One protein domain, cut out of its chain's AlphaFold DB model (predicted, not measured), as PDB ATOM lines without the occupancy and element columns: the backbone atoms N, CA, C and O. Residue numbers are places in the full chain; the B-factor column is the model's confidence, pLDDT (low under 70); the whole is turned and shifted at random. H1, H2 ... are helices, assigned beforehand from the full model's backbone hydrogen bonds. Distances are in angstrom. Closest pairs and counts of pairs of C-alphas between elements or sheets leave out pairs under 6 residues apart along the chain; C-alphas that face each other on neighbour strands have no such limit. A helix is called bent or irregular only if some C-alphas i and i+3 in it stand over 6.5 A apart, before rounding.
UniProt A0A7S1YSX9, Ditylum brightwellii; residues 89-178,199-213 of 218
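This is residues 89 to 178 and 199 to 213 of the 218 residues of a protein of Ditylum brightwellii (UniProt A0A7S1YSX9). One long helix, H5, runs out of a small head of short helices as an arm, and residues 152 to 178, of which 152 to 176 belong to H5, stick out from that head. In the head, H4 leads into H5, H1 packs on H4, H2 and H3 form a corner at their link, and H6 lies crosswise near the foot of the arm. The printed part has 105 residues with six named helices, H1 to H6 in order, and no named strand: all helix. It is extended, with a radius of gyration of the C-alphas of 20.9 A, and spans 71 by 30 by 24 A.

H5, residues 144 to 176, is close to but not clearly touching H6, residues 200 to 210, about perpendicular at 79 degrees; their closest C-alphas, Glu 148 and Pro 200, are 7.0 A apart. H4, residues 131 to 141, touches H1, residues 89 to 96, at a steep tilt of 40 degrees, opposite ways, the closest C-alphas being Leu 94 and Ala 136, 5.8 A. H2, residues 100 to 112, touches H3, residues 114 to 124, only at the corner, with residues 109 to 111 alone; the closest C-alphas are Ile 110 and Lys 118, 5.1 A. H3 and H6 only just touch, only at their ends, with 3 pairs of C-alphas within 8 A, the closest Thr 116 and Val 208, 7.1 A. H1 and H3 are apart. Every O i to N i+4 pair is within hydrogen-bond range in H1, H4 and H5, against 7 of 9 in H2, 5 of 7 in H3 and 4 of 7 in H6.

H5 runs 47.7 A from C-alpha 144 at (16.133, 15.349, 130.498) to C-alpha 176 at (17.113, 30.410, 175.786). H2, 19.3 A, is irregular: C-alphas 101 and 104 are 7.9 A apart.

The C-alphas farthest apart, Pro 126 and Gly 178, are 71.0 A apart. Residues 179 to 198 are not printed; C-alphas 178 and 199 are 44.0 A apart across this cut. Residues 174 to 178 and 199 to 213 have pLDDT under 70.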
ATOM      1  N   GLU A  89      24.801   1.656 135.848       82.81
ATOM      2  CA  GLU A  89      23.811   2.350 135.023       82.81
ATOM      3  C   GLU A  89      24.418   3.054 133.790       82.81
ATOM      4  O   GLU A  89      23.859   2.985 132.698       82.81
ATOM      5  N   VAL A  90      25.563   3.731 133.936       82.62
ATOM      6  CA  VAL A  90      26.291   4.386 132.834       82.62
ATOM      7  C   VAL A  90      26.700   3.346 131.801       82.62
ATOM      8  O   VAL A  90      26.377   3.471 130.622       82.62
ATOM      9  N   THR A  91      27.384   2.296 132.247       85.38
ATOM     10  CA  THR A  91      27.961   1.289 131.351       85.38
ATOM     11  C   THR A  91      26.878   0.492 130.626       85.38
ATOM     12  O   THR A  91      27.003   0.236 129.428       85.38
ATOM     13  N   SER A  92      25.771   0.174 131.305       88.75
ATOM     14  CA  SER A  92      24.607  -0.465 130.675       88.75
ATOM     15  C   SER A  92      23.911   0.441 129.657       88.75
ATOM     16  O   SER A  92      23.571  -0.029 128.569       88.75
ATOM     17  N   PHE A  93      23.764   1.739 129.946       89.56
ATOM     18  CA  PHE A  93      23.239   2.692 128.970       89.56
ATOM     19  C   PHE A  93      24.128   2.755 127.727       89.56
ATOM     20  O   PHE A  93      23.630   2.560 126.620       89.56
ATOM     21  N   LEU A  94      25.438   2.965 127.907       88.81
ATOM     22  CA  LEU A  94      26.395   3.072 126.802       88.81
ATOM     23  C   LEU A  94      26.401   1.810 125.927       88.81
ATOM     24  O   LEU A  94      26.484   1.921 124.709       88.81
ATOM     25  N   ALA A  95      26.256   0.624 126.526       90.38
ATOM     26  CA  ALA A  95      26.197  -0.641 125.794       90.38
ATOM     27  C   ALA A  95      24.903  -0.827 124.977       90.38
ATOM     28  O   ALA A  95      24.911  -1.523 123.964       90.38
ATOM     29  N   SER A  96      23.792  -0.234 125.420       92.31
ATOM     30  CA  SER A  96      22.480  -0.333 124.759       92.31
ATOM     31  C   SER A  96      22.185   0.805 123.775       92.31
ATOM     32  O   SER A  96      21.202   0.737 123.037       92.31
ATOM     33  N   PHE A  97      23.005   1.858 123.775       94.06
ATOM     34  CA  PHE A  97      22.768   3.060 122.989       94.06
ATOM     35  C   PHE A  97      23.068   2.836 121.501       94.06
ATOM     36  O   PHE A  97      24.183   2.473 121.128       94.06
ATOM     37  N   ASP A  98      22.087   3.126 120.643       94.44
ATOM     38  CA  ASP A  98      22.234   3.072 119.187       94.44
ATOM     39  C   ASP A  98      22.228   4.479 118.580       94.44
ATOM     40  O   ASP A  98      21.189   5.140 118.474       94.44
ATOM     41  N   VAL A  99      23.405   4.917 118.129       94.38
ATOM     42  CA  VAL A  99      23.601   6.235 117.518       94.38
ATOM     43  C   VAL A  99      22.821   6.406 116.213       94.38
ATOM     44  O   VAL A  99      22.428   7.522 115.876       94.38
ATOM     45  N   THR A 100      22.558   5.320 115.480       94.31
ATOM     46  CA  THR A 100      21.918   5.397 114.160       94.31
ATOM     47  C   THR A 100      20.482   5.898 114.274       94.31
ATOM     48  O   THR A 100      20.065   6.755 113.490       94.31
ATOM     49  N   THR A 101      19.779   5.483 115.333       95.88
ATOM     50  CA  THR A 101      18.425   5.948 115.673       95.88
ATOM     51  C   THR A 101      18.362   7.433 116.031       95.88
ATOM     52  O   THR A 101      17.284   8.022 116.037       95.88
ATOM     53  N   LYS A 102      19.512   8.057 116.319       94.19
ATOM     54  CA  LYS A 102      19.637   9.449 116.765       94.19
ATOM     55  C   LYS A 102      20.220  10.393 115.717       94.19
ATOM     56  O   LYS A 102      20.407  11.570 116.001       94.19
ATOM     57  N   THR A 103      20.470   9.924 114.497       94.12
ATOM     58  CA  THR A 103      21.174  10.695 113.452       94.12
ATOM     59  C   THR A 103      20.493  12.028 113.090       94.12
ATOM     60  O   THR A 103      21.163  13.054 112.945       94.12
ATOM     61  N   GLU A 104      19.163  12.049 112.975       95.12
ATOM     62  CA  GLU A 104      18.399  13.275 112.673       95.12
ATOM     63  C   GLU A 104      18.486  14.294 113.821       95.12
ATOM     64  O   GLU A 104      18.718  15.491 113.614       95.12
ATOM     65  N   GLU A 105      18.381  13.797 115.055       94.06
ATOM     66  CA  GLU A 105      18.510  14.590 116.274       94.06
ATOM     67  C   GLU A 105      19.928  15.169 116.404       94.06
ATOM     68  O   GLU A 105      20.091  16.362 116.658       94.06
ATOM     69  N   ILE A 106      20.956  14.364 116.121       94.38
ATOM     70  CA  ILE A 106      22.366  14.776 116.095       94.38
ATOM     71  C   ILE A 106      22.585  15.934 115.120       94.38
ATOM     72  O   ILE A 106      23.204  16.937 115.475       94.38
ATOM     73  N   THR A 107      22.034  15.838 113.909       94.69
ATOM     74  CA  THR A 107      22.158  16.898 112.896       94.69
ATOM     75  C   THR A 107      21.538  18.208 113.387       94.69
ATOM     76  O   THR A 107      22.115  19.289 113.223       94.69
ATOM     77  N   THR A 108      20.392  18.109 114.062       93.69
ATOM     78  CA  THR A 108      19.712  19.253 114.676       93.69
ATOM     79  C   THR A 108      20.547  19.861 115.807       93.69
ATOM     80  O   THR A 108      20.711  21.080 115.862       93.69
ATOM     81  N   ILE A 109      21.123  19.029 116.680       91.75
ATOM     82  CA  ILE A 109      21.974  19.459 117.800       91.75
ATOM     83  C   ILE A 109      23.214  20.202 117.291       91.75
ATOM     84  O   ILE A 109      23.507  21.299 117.767       91.75
ATOM     85  N   ILE A 110      23.918  19.641 116.304       92.94
ATOM     86  CA  ILE A 110      25.111  20.253 115.702       92.94
ATOM     87  C   ILE A 110      24.771  21.623 115.102       92.94
ATOM     88  O   ILE A 110      25.514  22.585 115.298       92.94
ATOM     89  N   SER A 111      23.639  21.720 114.398       92.25
ATOM     90  CA  SER A 111      23.200  22.962 113.749       92.25
ATOM     91  C   SER A 111      22.800  24.034 114.762       92.25
ATOM     92  O   SER A 111      23.103  25.210 114.581       92.25
ATOM     93  N   ARG A 112      22.149  23.631 115.859       90.50
ATOM     94  CA  ARG A 112      21.693  24.537 116.921       90.50
ATOM     95  C   ARG A 112      22.828  25.016 117.827       90.50
ATOM     96  O   ARG A 112      22.735  26.098 118.406       90.50
ATOM     97  N   HIS A 113      23.892  24.226 117.963       88.81
ATOM     98  CA  HIS A 113      24.987  24.481 118.901       88.81
ATOM     99  C   HIS A 113      26.368  24.464 118.218       88.81
ATOM    100  O   HIS A 113      27.225  23.641 118.564       88.81
ATOM    101  N   PRO A 114      26.629  25.398 117.278       91.06
ATOM    102  CA  PRO A 114      27.871  25.416 116.507       91.06
ATOM    103  C   PRO A 114      29.110  25.724 117.367       91.06
ATOM    104  O   PRO A 114      30.175  25.153 117.155       91.06
ATOM    105  N   ASN A 115      28.973  26.585 118.378       88.25
ATOM    106  CA  ASN A 115      30.107  27.054 119.185       88.25
ATOM    107  C   ASN A 115      30.463  26.136 120.363       88.25
ATOM    108  O   ASN A 115      31.483  26.348 121.014       88.25
ATOM    109  N   THR A 116      29.625  25.140 120.657       88.00
ATOM    110  CA  THR A 116      29.835  24.196 121.760       88.00
ATOM    111  C   THR A 116      29.924  22.776 121.219       88.00
ATOM    112  O   THR A 116      31.022  22.299 120.947       88.00
ATOM    113  N   VAL A 117      28.786  22.111 121.001       90.50
ATOM    114  CA  VAL A 117      28.738  20.683 120.655       90.50
ATOM    115  C   VAL A 117      29.497  20.401 119.363       90.50
ATOM    116  O   VAL A 117      30.318  19.492 119.341       90.50
ATOM    117  N   LYS A 118      29.279  21.204 118.313       92.62
ATOM    118  CA  LYS A 118      29.970  21.023 117.030       92.62
ATOM    119  C   LYS A 118      31.483  21.216 117.157       92.62
ATOM    120  O   LYS A 118      32.235  20.374 116.683       92.62
ATOM    121  N   ARG A 119      31.926  22.276 117.843       91.56
ATOM    122  CA  ARG A 119      33.356  22.551 118.054       91.56
ATOM    123  C   ARG A 119      34.060  21.386 118.749       91.56
ATOM    124  O   ARG A 119      35.114  20.948 118.305       91.56
ATOM    125  N   TYR A 120      33.466  20.867 119.821       90.56
ATOM    126  CA  TYR A 120      34.034  19.734 120.549       90.56
ATOM    127  C   TYR A 120      33.940  18.423 119.768       90.56
ATOM    128  O   TYR A 120      34.865  17.618 119.817       90.56
ATOM    129  N   PHE A 121      32.860  18.217 119.015       93.12
ATOM    130  CA  PHE A 121      32.733  17.077 118.113       93.12
ATOM    131  C   PHE A 121      33.881  17.047 117.093       93.12
ATOM    132  O   PHE A 121      34.551  16.029 116.972       93.12
ATOM    133  N   GLU A 122      34.165  18.170 116.431       94.25
ATOM    134  CA  GLU A 122      35.256  18.286 115.450       94.25
ATOM    135  C   GLU A 122      36.650  18.146 116.081       94.25
ATOM    136  O   GLU A 122      37.574  17.648 115.440       94.25
ATOM    137  N   GLN A 123      36.814  18.568 117.338       93.12
ATOM    138  CA  GLN A 123      38.085  18.478 118.057       93.12
ATOM    139  C   GLN A 123      38.402  17.051 118.528       93.12
ATOM    140  O   GLN A 123      39.562  16.637 118.483       93.12
ATOM    141  N   PHE A 124      37.392  16.316 119.003       92.06
ATOM    142  CA  PHE A 124      37.582  15.025 119.670       92.06
ATOM    143  C   PHE A 124      37.246  13.812 118.807       92.06
ATOM    144  O   PHE A 124      37.737  12.720 119.096       92.06
ATOM    145  N   VAL A 125      36.428  13.969 117.765       93.56
ATOM    146  CA  VAL A 125      36.043  12.878 116.865       93.56
ATOM    147  C   VAL A 125      36.711  13.083 115.502       93.56
ATOM    148  O   VAL A 125      36.530  14.136 114.895       93.56
ATOM    149  N   PRO A 126      37.444  12.090 114.957       91.62
ATOM    150  CA  PRO A 126      37.704  10.740 115.483       91.62
ATOM    151  C   PRO A 126      39.029  10.611 116.262       91.62
ATOM    152  O   PRO A 126      39.512   9.501 116.472       91.62
ATOM    153  N   THR A 127      39.677  11.723 116.604       88.81
ATOM    154  CA  THR A 127      41.053  11.777 117.129       88.81
ATOM    155  C   THR A 127      41.197  11.174 118.524       88.81
ATOM    156  O   THR A 127      42.092  10.361 118.747       88.81
ATOM    157  N   THR A 128      40.331  11.575 119.453       90.50
ATOM    158  CA  THR A 128      40.403  11.207 120.873       90.50
ATOM    159  C   THR A 128      39.385  10.129 121.216       90.50
ATOM    160  O   THR A 128      39.704   9.191 121.943       90.50
ATOM    161  N   ILE A 129      38.162  10.240 120.689       92.56
ATOM    162  CA  ILE A 129      37.087   9.275 120.932       92.56
ATOM    163  C   ILE A 129      36.311   8.938 119.658       92.56
ATOM    164  O   ILE A 129      36.291   9.701 118.691       92.56
ATOM    165  N   SER A 130      35.657   7.772 119.658       95.25
ATOM    166  CA  SER A 130      34.822   7.352 118.532       95.25
ATOM    167  C   SER A 130      33.540   8.183 118.441       95.25
ATOM    168  O   SER A 130      33.059   8.738 119.436       95.25
ATOM    169  N   TYR A 131      32.972   8.241 117.235       94.81
ATOM    170  CA  TYR A 131      31.710   8.925 116.955       94.81
ATOM    171  C   TYR A 131      30.580   8.422 117.867       94.81
ATOM    172  O   TYR A 131      29.866   9.210 118.485       94.81
ATOM    173  N   GLU A 132      30.458   7.102 117.993       94.62
ATOM    174  CA  GLU A 132      29.443   6.428 118.800       94.62
ATOM    175  C   GLU A 132      29.600   6.784 120.277       94.62
ATOM    176  O   GLU A 132      28.622   7.139 120.932       94.62
ATOM    177  N   LEU A 133      30.833   6.745 120.791       91.44
ATOM    178  CA  LEU A 133      31.112   7.020 122.196       91.44
ATOM    179  C   LEU A 133      30.855   8.488 122.556       91.44
ATOM    180  O   LEU A 133      30.313   8.763 123.628       91.44
ATOM    181  N   PHE A 134      31.200   9.426 121.664       94.06
ATOM    182  CA  PHE A 134      30.916  10.852 121.854       94.06
ATOM    183  C   PHE A 134      29.416  11.081 122.042       94.06
ATOM    184  O   PHE A 134      28.993  11.676 123.037       94.06
ATOM    185  N   TRP A 135      28.603  10.555 121.123       94.81
ATOM    186  CA  TRP A 135      27.157  10.743 121.168       94.81
ATOM    187  C   TRP A 135      26.500   9.965 122.301       94.81
ATOM    188  O   TRP A 135      25.646  10.527 122.983       94.81
ATOM    189  N   ALA A 136      26.931   8.736 122.581       92.44
ATOM    190  CA  ALA A 136      26.415   7.969 123.711       92.44
ATOM    191  C   ALA A 136      26.613   8.733 125.031       92.44
ATOM    192  O   ALA A 136      25.672   8.908 125.805       92.44
ATOM    193  N   ARG A 137      27.808   9.297 125.251       90.81
ATOM    194  CA  ARG A 137      28.091  10.134 126.427       90.81
ATOM    195  C   ARG A 137      27.285  11.434 126.426       90.81
ATOM    196  O   ARG A 137      26.782  11.827 127.480       90.81
ATOM    197  N   TYR A 138      27.135  12.086 125.273       91.00
ATOM    198  CA  TYR A 138      26.321  13.297 125.140       91.00
ATOM    199  C   TYR A 138      24.861  13.042 125.537       91.00
ATOM    200  O   TYR A 138      24.333  13.721 126.419       91.00
ATOM    201  N   PHE A 139      24.231  12.024 124.945       91.81
ATOM    202  CA  PHE A 139      22.835  11.671 125.200       91.81
ATOM    203  C   PHE A 139      22.611  11.143 126.613       91.81
ATOM    204  O   PHE A 139      21.567  11.411 127.199       91.81
ATOM    205  N   TYR A 140      23.592  10.455 127.197       89.25
ATOM    206  CA  TYR A 140      23.531  10.058 128.600       89.25
ATOM    207  C   TYR A 140      23.487  11.269 129.540       89.25
ATOM    208  O   TYR A 140      22.674  11.307 130.464       89.25
ATOM    209  N   ARG A 141      24.366  12.256 129.310       85.06
ATOM    210  CA  ARG A 141      24.508  13.449 130.164       85.06
ATOM    211  C   ARG A 141      23.372  14.454 129.978       85.06
ATOM    212  O   ARG A 141      23.020  15.129 130.941       85.06
ATOM    213  N   CYS A 142      22.822  14.551 128.769       84.31
ATOM    214  CA  CYS A 142      21.756  15.494 128.422       84.31
ATOM    215  C   CYS A 142      20.351  14.872 128.463       84.31
ATOM    216  O   CYS A 142      19.405  15.491 127.987       84.31
ATOM    217  N   ASN A 143      20.198  13.658 129.003       84.12
ATOM    218  CA  ASN A 143      18.890  13.029 129.152       84.12
ATOM    219  C   ASN A 143      18.044  13.802 130.176       84.12
ATOM    220  O   ASN A 143      18.327  13.751 131.373       84.12
ATOM    221  N   GLU A 144      17.007  14.487 129.695       74.69
ATOM    222  CA  GLU A 144      16.133  15.349 130.498       74.69
ATOM    223  C   GLU A 144      15.545  14.627 131.712       74.69
ATOM    224  O   GLU A 144      15.684  15.110 132.829       74.69
ATOM    225  N   PHE A 145      14.993  13.425 131.528       75.75
ATOM    226  CA  PHE A 145      14.386  12.662 132.621       75.75
ATOM    227  C   PHE A 145      15.379  12.334 133.737       75.75
ATOM    228  O   PHE A 145      15.039  12.396 134.917       75.75
ATOM    229  N   ARG A 146      16.618  11.979 133.380       77.56
ATOM    230  CA  ARG A 146      17.655  11.671 134.376       77.56
ATOM    231  C   ARG A 146      18.142  12.920 135.087       77.56
ATOM    232  O   ARG A 146      18.363  12.878 136.294       77.56
ATOM    233  N   VAL A 147      18.315  14.008 134.341       76.50
ATOM    234  CA  VAL A 147      18.706  15.302 134.898       76.50
ATOM    235  C   VAL A 147      17.635  15.761 135.893       76.50
ATOM    236  O   VAL A 147      17.970  16.008 137.047       76.50
ATOM    237  N   GLU A 148      16.359  15.744 135.512       74.62
ATOM    238  CA  GLU A 148      15.233  16.109 136.381       74.62
ATOM    239  C   GLU A 148      15.156  15.245 137.648       74.62
ATOM    240  O   GLU A 148      15.022  15.760 138.757       74.62
ATOM    241  N   ALA A 149      15.315  13.925 137.517       79.44
ATOM    242  CA  ALA A 149      15.309  13.013 138.662       79.44
ATOM    243  C   ALA A 149      16.446  13.305 139.664       79.44
ATOM    244  O   ALA A 149      16.271  13.163 140.874       79.44
ATOM    245  N   GLN A 150      17.620  13.717 139.178       76.50
ATOM    246  CA  GLN A 150      18.726  14.117 140.051       76.50
ATOM    247  C   GLN A 150      18.428  15.433 140.776       76.50
ATOM    248  O   GLN A 150      18.662  15.527 141.981       76.50
ATOM    249  N   TRP A 151      17.879  16.421 140.069       76.12
ATOM    250  CA  TRP A 151      17.543  17.720 140.654       76.12
ATOM    251  C   TRP A 151      16.420  17.632 141.674       76.12
ATOM    252  O   TRP A 151      16.555  18.169 142.767       76.12
ATOM    253  N   THR A 152      15.338  16.925 141.355       74.94
ATOM    254  CA  THR A 152      14.219  16.685 142.279       74.94
ATOM    255  C   THR A 152      14.700  16.042 143.573       74.94
ATOM    256  O   THR A 152      14.421  16.563 144.652       74.94
ATOM    257  N   LYS A 153      15.523  14.993 143.481       81.75
ATOM    258  CA  LYS A 153      16.140  14.365 144.653       81.75
ATOM    259  C   LYS A 153      16.989  15.354 145.461       81.75
ATOM    260  O   LYS A 153      16.867  15.416 146.682       81.75
ATOM    261  N   GLN A 154      17.827  16.150 144.798       74.06
ATOM    262  CA  GLN A 154      18.670  17.138 145.476       74.06
ATOM    263  C   GLN A 154      17.840  18.248 146.137       74.06
ATOM    264  O   GLN A 154      18.145  18.676 147.253       74.06
ATOM    265  N   ARG A 155      16.766  18.698 145.481       79.50
ATOM    266  CA  ARG A 155      15.830  19.696 146.000       79.50
ATOM    267  C   ARG A 155      15.123  19.162 147.244       79.50
ATOM    268  O   ARG A 155      15.121  19.834 148.272       79.50
ATOM    269  N   GLU A 156      14.615  17.932 147.198       80.94
ATOM    270  CA  GLU A 156      14.003  17.255 148.349       80.94
ATOM    271  C   GLU A 156      14.969  17.136 149.535       80.94
ATOM    272  O   GLU A 156      14.609  17.458 150.670       80.94
ATOM    273  N   GLU A 157      16.214  16.724 149.282       83.12
ATOM    274  CA  GLU A 157      17.256  16.638 150.310       83.12
ATOM    275  C   GLU A 157      17.571  18.015 150.909       83.12
ATOM    276  O   GLU A 157      17.683  18.146 152.131       83.12
ATOM    277  N   THR A 158      17.631  19.056 150.078       80.31
ATOM    278  CA  THR A 158      17.901  20.434 150.511       80.31
ATOM    279  C   THR A 158      16.747  21.001 151.340       80.31
ATOM    280  O   THR A 158      16.978  21.569 152.412       80.31
ATOM    281  N   HIS A 159      15.493  20.795 150.918       78.00
ATOM    282  CA  HIS A 159      14.319  21.190 151.702       78.00
ATOM    283  C   HIS A 159      14.278  20.459 153.040       78.00
ATOM    284  O   HIS A 159      14.065  21.086 154.080       78.00
ATOM    285  N   ARG A 160      14.539  19.149 153.041       85.75
ATOM    286  CA  ARG A 160      14.579  18.358 154.270       85.75
ATOM    287  C   ARG A 160      15.679  18.846 155.213       85.75
ATOM    288  O   ARG A 160      15.410  19.062 156.394       85.75
ATOM    289  N   ALA A 161      16.887  19.074 154.703       84.38
ATOM    290  CA  ALA A 161      17.998  19.606 155.487       84.38
ATOM    291  C   ALA A 161      17.668  20.984 156.083       84.38
ATOM    292  O   ALA A 161      17.929  21.224 157.266       84.38
ATOM    293  N   ARG A 162      17.024  21.872 155.311       80.44
ATOM    294  CA  ARG A 162      16.584  23.195 155.781       80.44
ATOM    295  C   ARG A 162      15.519  23.086 156.874       80.44
ATOM    296  O   ARG A 162      15.635  23.769 157.892       80.44
ATOM    297  N   GLN A 163      14.529  22.206 156.722       82.31
ATOM    298  CA  GLN A 163      13.512  21.957 157.752       82.31
ATOM    299  C   GLN A 163      14.132  21.402 159.041       82.31
ATOM    300  O   GLN A 163      13.821  21.870 160.141       82.31
ATOM    301  N   GLU A 164      15.064  20.452 158.927       85.62
ATOM    302  CA  GLU A 164      15.788  19.912 160.077       85.62
ATOM    303  C   GLU A 164      16.634  20.998 160.767       85.62
ATOM    304  O   GLU A 164      16.609  21.099 161.997       85.62
ATOM    305  N   ALA A 165      17.316  21.866 160.012       83.06
ATOM    306  CA  ALA A 165      18.096  22.981 160.552       83.06
ATOM    307  C   ALA A 165      17.219  24.025 161.267       83.06
ATOM    308  O   ALA A 165      17.527  24.430 162.392       83.06
ATOM    309  N   LEU A 166      16.085  24.409 160.670       81.94
ATOM    310  CA  LEU A 166      15.118  25.316 161.295       81.94
ATOM    311  C   LEU A 166      14.549  24.719 162.586       81.94
ATOM    312  O   LEU A 166      14.469  25.411 163.603       81.94
ATOM    313  N   SER A 167      14.225  23.422 162.591       82.69
ATOM    314  CA  SER A 167      13.707  22.744 163.784       82.69
ATOM    315  C   SER A 167      14.707  22.760 164.950       82.69
ATOM    316  O   SER A 167      14.327  23.062 166.087       82.69
ATOM    317  N   LYS A 168      15.998  22.525 164.669       84.19
ATOM    318  CA  LYS A 168      17.088  22.581 165.657       84.19
ATOM    319  C   LYS A 168      17.276  24.004 166.187       84.19
ATOM    320  O   LYS A 168      17.356  24.205 167.399       84.19
ATOM    321  N   ASN A 169      17.249  25.003 165.303       78.12
ATOM    322  CA  ASN A 169      17.367  26.410 165.687       78.12
ATOM    323  C   ASN A 169      16.209  26.865 166.586       78.12
ATOM    324  O   ASN A 169      16.443  27.506 167.612       78.12
ATOM    325  N   ILE A 170      14.969  26.471 166.271       81.94
ATOM    326  CA  ILE A 170      13.792  26.789 167.093       81.94
ATOM    327  C   ILE A 170      13.893  26.147 168.488       81.94
ATOM    328  O   ILE A 170      13.509  26.767 169.481       81.94
ATOM    329  N   GLN A 171      14.414  24.922 168.603       77.12
ATOM    330  CA  GLN A 171      14.634  24.284 169.908       77.12
ATOM    331  C   GLN A 171      15.698  25.014 170.741       77.12
ATOM    332  O   GLN A 171      15.494  25.226 171.939       77.12
ATOM    333  N   ASN A 172      16.779  25.476 170.111       76.62
ATOM    334  CA  ASN A 172      17.837  26.221 170.792       76.62
ATOM    335  C   ASN A 172      17.339  27.572 171.338       76.62
ATOM    336  O   ASN A 172      17.628  27.907 172.488       76.62
ATOM    337  N   VAL A 173      16.514  28.313 170.587       72.69
ATOM    338  CA  VAL A 173      15.920  29.574 171.088       72.69
ATOM    339  C   VAL A 173      14.821  29.346 172.131       72.69
ATOM    340  O   VAL A 173      14.692  30.143 173.061       72.69
ATOM    341  N   LYS A 174      14.066  28.239 172.053       67.38
ATOM    342  CA  LYS A 174      13.079  27.858 173.083       67.38
ATOM    343  C   LYS A 174      13.734  27.603 174.443       67.38
ATOM    344  O   LYS A 174      13.161  27.978 175.463       67.38
ATOM    345  N   ASN A 175      14.935  27.026 174.455       66.31
ATOM    346  CA  ASN A 175      15.702  26.799 175.682       66.31
ATOM    347  C   ASN A 175      16.361  28.082 176.228       66.31
ATOM    348  O   ASN A 175      16.665  28.144 177.417       66.31
ATOM    349  N   LEU A 176      16.539  29.115 175.394       66.56
ATOM    350  CA  LEU A 176      17.113  30.410 175.786       66.56
ATOM    351  C   LEU A 176      16.060  31.403 176.324       66.56
ATOM    352  O   LEU A 176      16.360  32.205 177.203       66.56
ATOM    353  N   PHE A 177      14.811  31.325 175.854       59.00
ATOM    354  CA  PHE A 177      13.706  32.214 176.248       59.00
ATOM    355  C   PHE A 177      12.610  31.471 177.030       59.00
ATOM    356  O   PHE A 177      11.423  31.532 176.693       59.00
ATOM    357  N   GLY A 178      13.015  30.765 178.090       56.31
ATOM    358  CA  GLY A 178      12.199  29.875 178.927       56.31
ATOM    359  C   GLY A 178      11.049  30.511 179.730       56.31
ATOM    360  O   GLY A 178      10.897  30.211 180.909       56.31
ATOM    361  N   SER A 199      13.129  26.546 136.147       45.94
ATOM    362  CA  SER A 199      12.490  25.771 135.088       45.94
ATOM    363  C   SER A 199      13.494  24.786 134.463       45.94
ATOM    364  O   SER A 199      14.570  25.202 134.004       45.94
ATOM    365  N   PRO A 200      13.153  23.489 134.332       51.97
ATOM    366  CA  PRO A 200      14.041  22.471 133.755       51.97
ATOM    367  C   PRO A 200      14.497  22.793 132.324       51.97
ATOM    368  O   PRO A 200      15.571  22.370 131.878       51.97
ATOM    369  N   TYR A 201      13.741  23.641 131.622       47.94
ATOM    370  CA  TYR A 201      14.083  24.134 130.292       47.94
ATOM    371  C   TYR A 201      15.324  25.045 130.267       47.94
ATOM    372  O   TYR A 201      16.075  25.027 129.284       47.94
ATOM    373  N   PHE A 202      15.612  25.802 131.335       52.03
ATOM    374  CA  PHE A 202      16.857  26.578 131.442       52.03
ATOM    375  C   PHE A 202      18.062  25.687 131.786       52.03
ATOM    376  O   PHE A 202      19.170  25.918 131.288       52.03
ATOM    377  N   ALA A 203      17.849  24.608 132.541       47.91
ATOM    378  CA  ALA A 203      18.896  23.666 132.934       47.91
ATOM    379  C   ALA A 203      19.420  22.817 131.759       47.91
ATOM    380  O   ALA A 203      20.621  22.546 131.678       47.91
ATOM    381  N   LEU A 204      18.574  22.468 130.784       52.28
ATOM    382  CA  LEU A 204      19.020  21.816 129.543       52.28
ATOM    383  C   LEU A 204      19.944  22.725 128.716       52.28
ATOM    384  O   LEU A 204      20.968  22.269 128.197       52.28
ATOM    385  N   ARG A 205      19.653  24.035 128.666       53.34
ATOM    386  CA  ARG A 205      20.566  25.040 128.087       53.34
ATOM    387  C   ARG A 205      21.879  25.144 128.869       53.34
ATOM    388  O   ARG A 205      22.925  25.381 128.260       53.34
ATOM    389  N   ALA A 206      21.845  24.959 130.188       50.25
ATOM    390  CA  ALA A 206      23.035  24.960 131.034       50.25
ATOM    391  C   ALA A 206      23.877  23.681 130.882       50.25
ATOM    392  O   ALA A 206      25.101  23.775 130.892       50.25
ATOM    393  N   CYS A 207      23.263  22.512 130.656       55.22
ATOM    394  CA  CYS A 207      23.966  21.231 130.512       55.22
ATOM    395  C   CYS A 207      25.001  21.260 129.370       55.22
ATOM    396  O   CYS A 207      26.125  20.776 129.524       55.22
ATOM    397  N   VAL A 208      24.672  21.944 128.268       55.59
ATOM    398  CA  VAL A 208      25.595  22.195 127.148       55.59
ATOM    399  C   VAL A 208      26.750  23.136 127.535       55.59
ATOM    400  O   VAL A 208      27.852  22.986 127.012       55.59
ATOM    401  N   LYS A 209      26.532  24.097 128.445       51.03
ATOM    402  CA  LYS A 209      27.532  25.104 128.846       51.03
ATOM    403  C   LYS A 209      28.472  24.636 129.962       51.03
ATOM    404  O   LYS A 209      29.658  24.929 129.894       51.03
ATOM    405  N   THR A 210      27.980  23.931 130.980       50.50
ATOM    406  CA  THR A 210      28.770  23.625 132.189       50.50
ATOM    407  C   THR A 210      29.452  22.260 132.158       50.50
ATOM    408  O   THR A 210      30.540  22.119 132.714       50.50
ATOM    409  N   LYS A 211      28.885  21.247 131.483       53.03
ATOM    410  CA  LYS A 211      29.456  19.884 131.493       53.03
ATOM    411  C   LYS A 211      30.446  19.587 130.361       53.03
ATOM    412  O   LYS A 211      31.165  18.593 130.459       53.03
ATOM    413  N   PHE A 212      30.543  20.441 129.339       50.22
ATOM    414  CA  PHE A 212      31.556  20.306 128.280       50.22
ATOM    415  C   PHE A 212      32.954  20.782 128.706       50.22
ATOM    416  O   PHE A 212      33.940  20.199 128.274       50.22
ATOM    417  N   ALA A 213      33.056  21.752 129.624       47.19
ATOM    418  CA  ALA A 213      34.345  22.189 130.180       47.19
ATOM    419  C   ALA A 213      35.084  21.067 130.938       47.19
ATOM    420  O   ALA A 213      36.299  21.101 131.084       47.19
TER     421      ALA A 213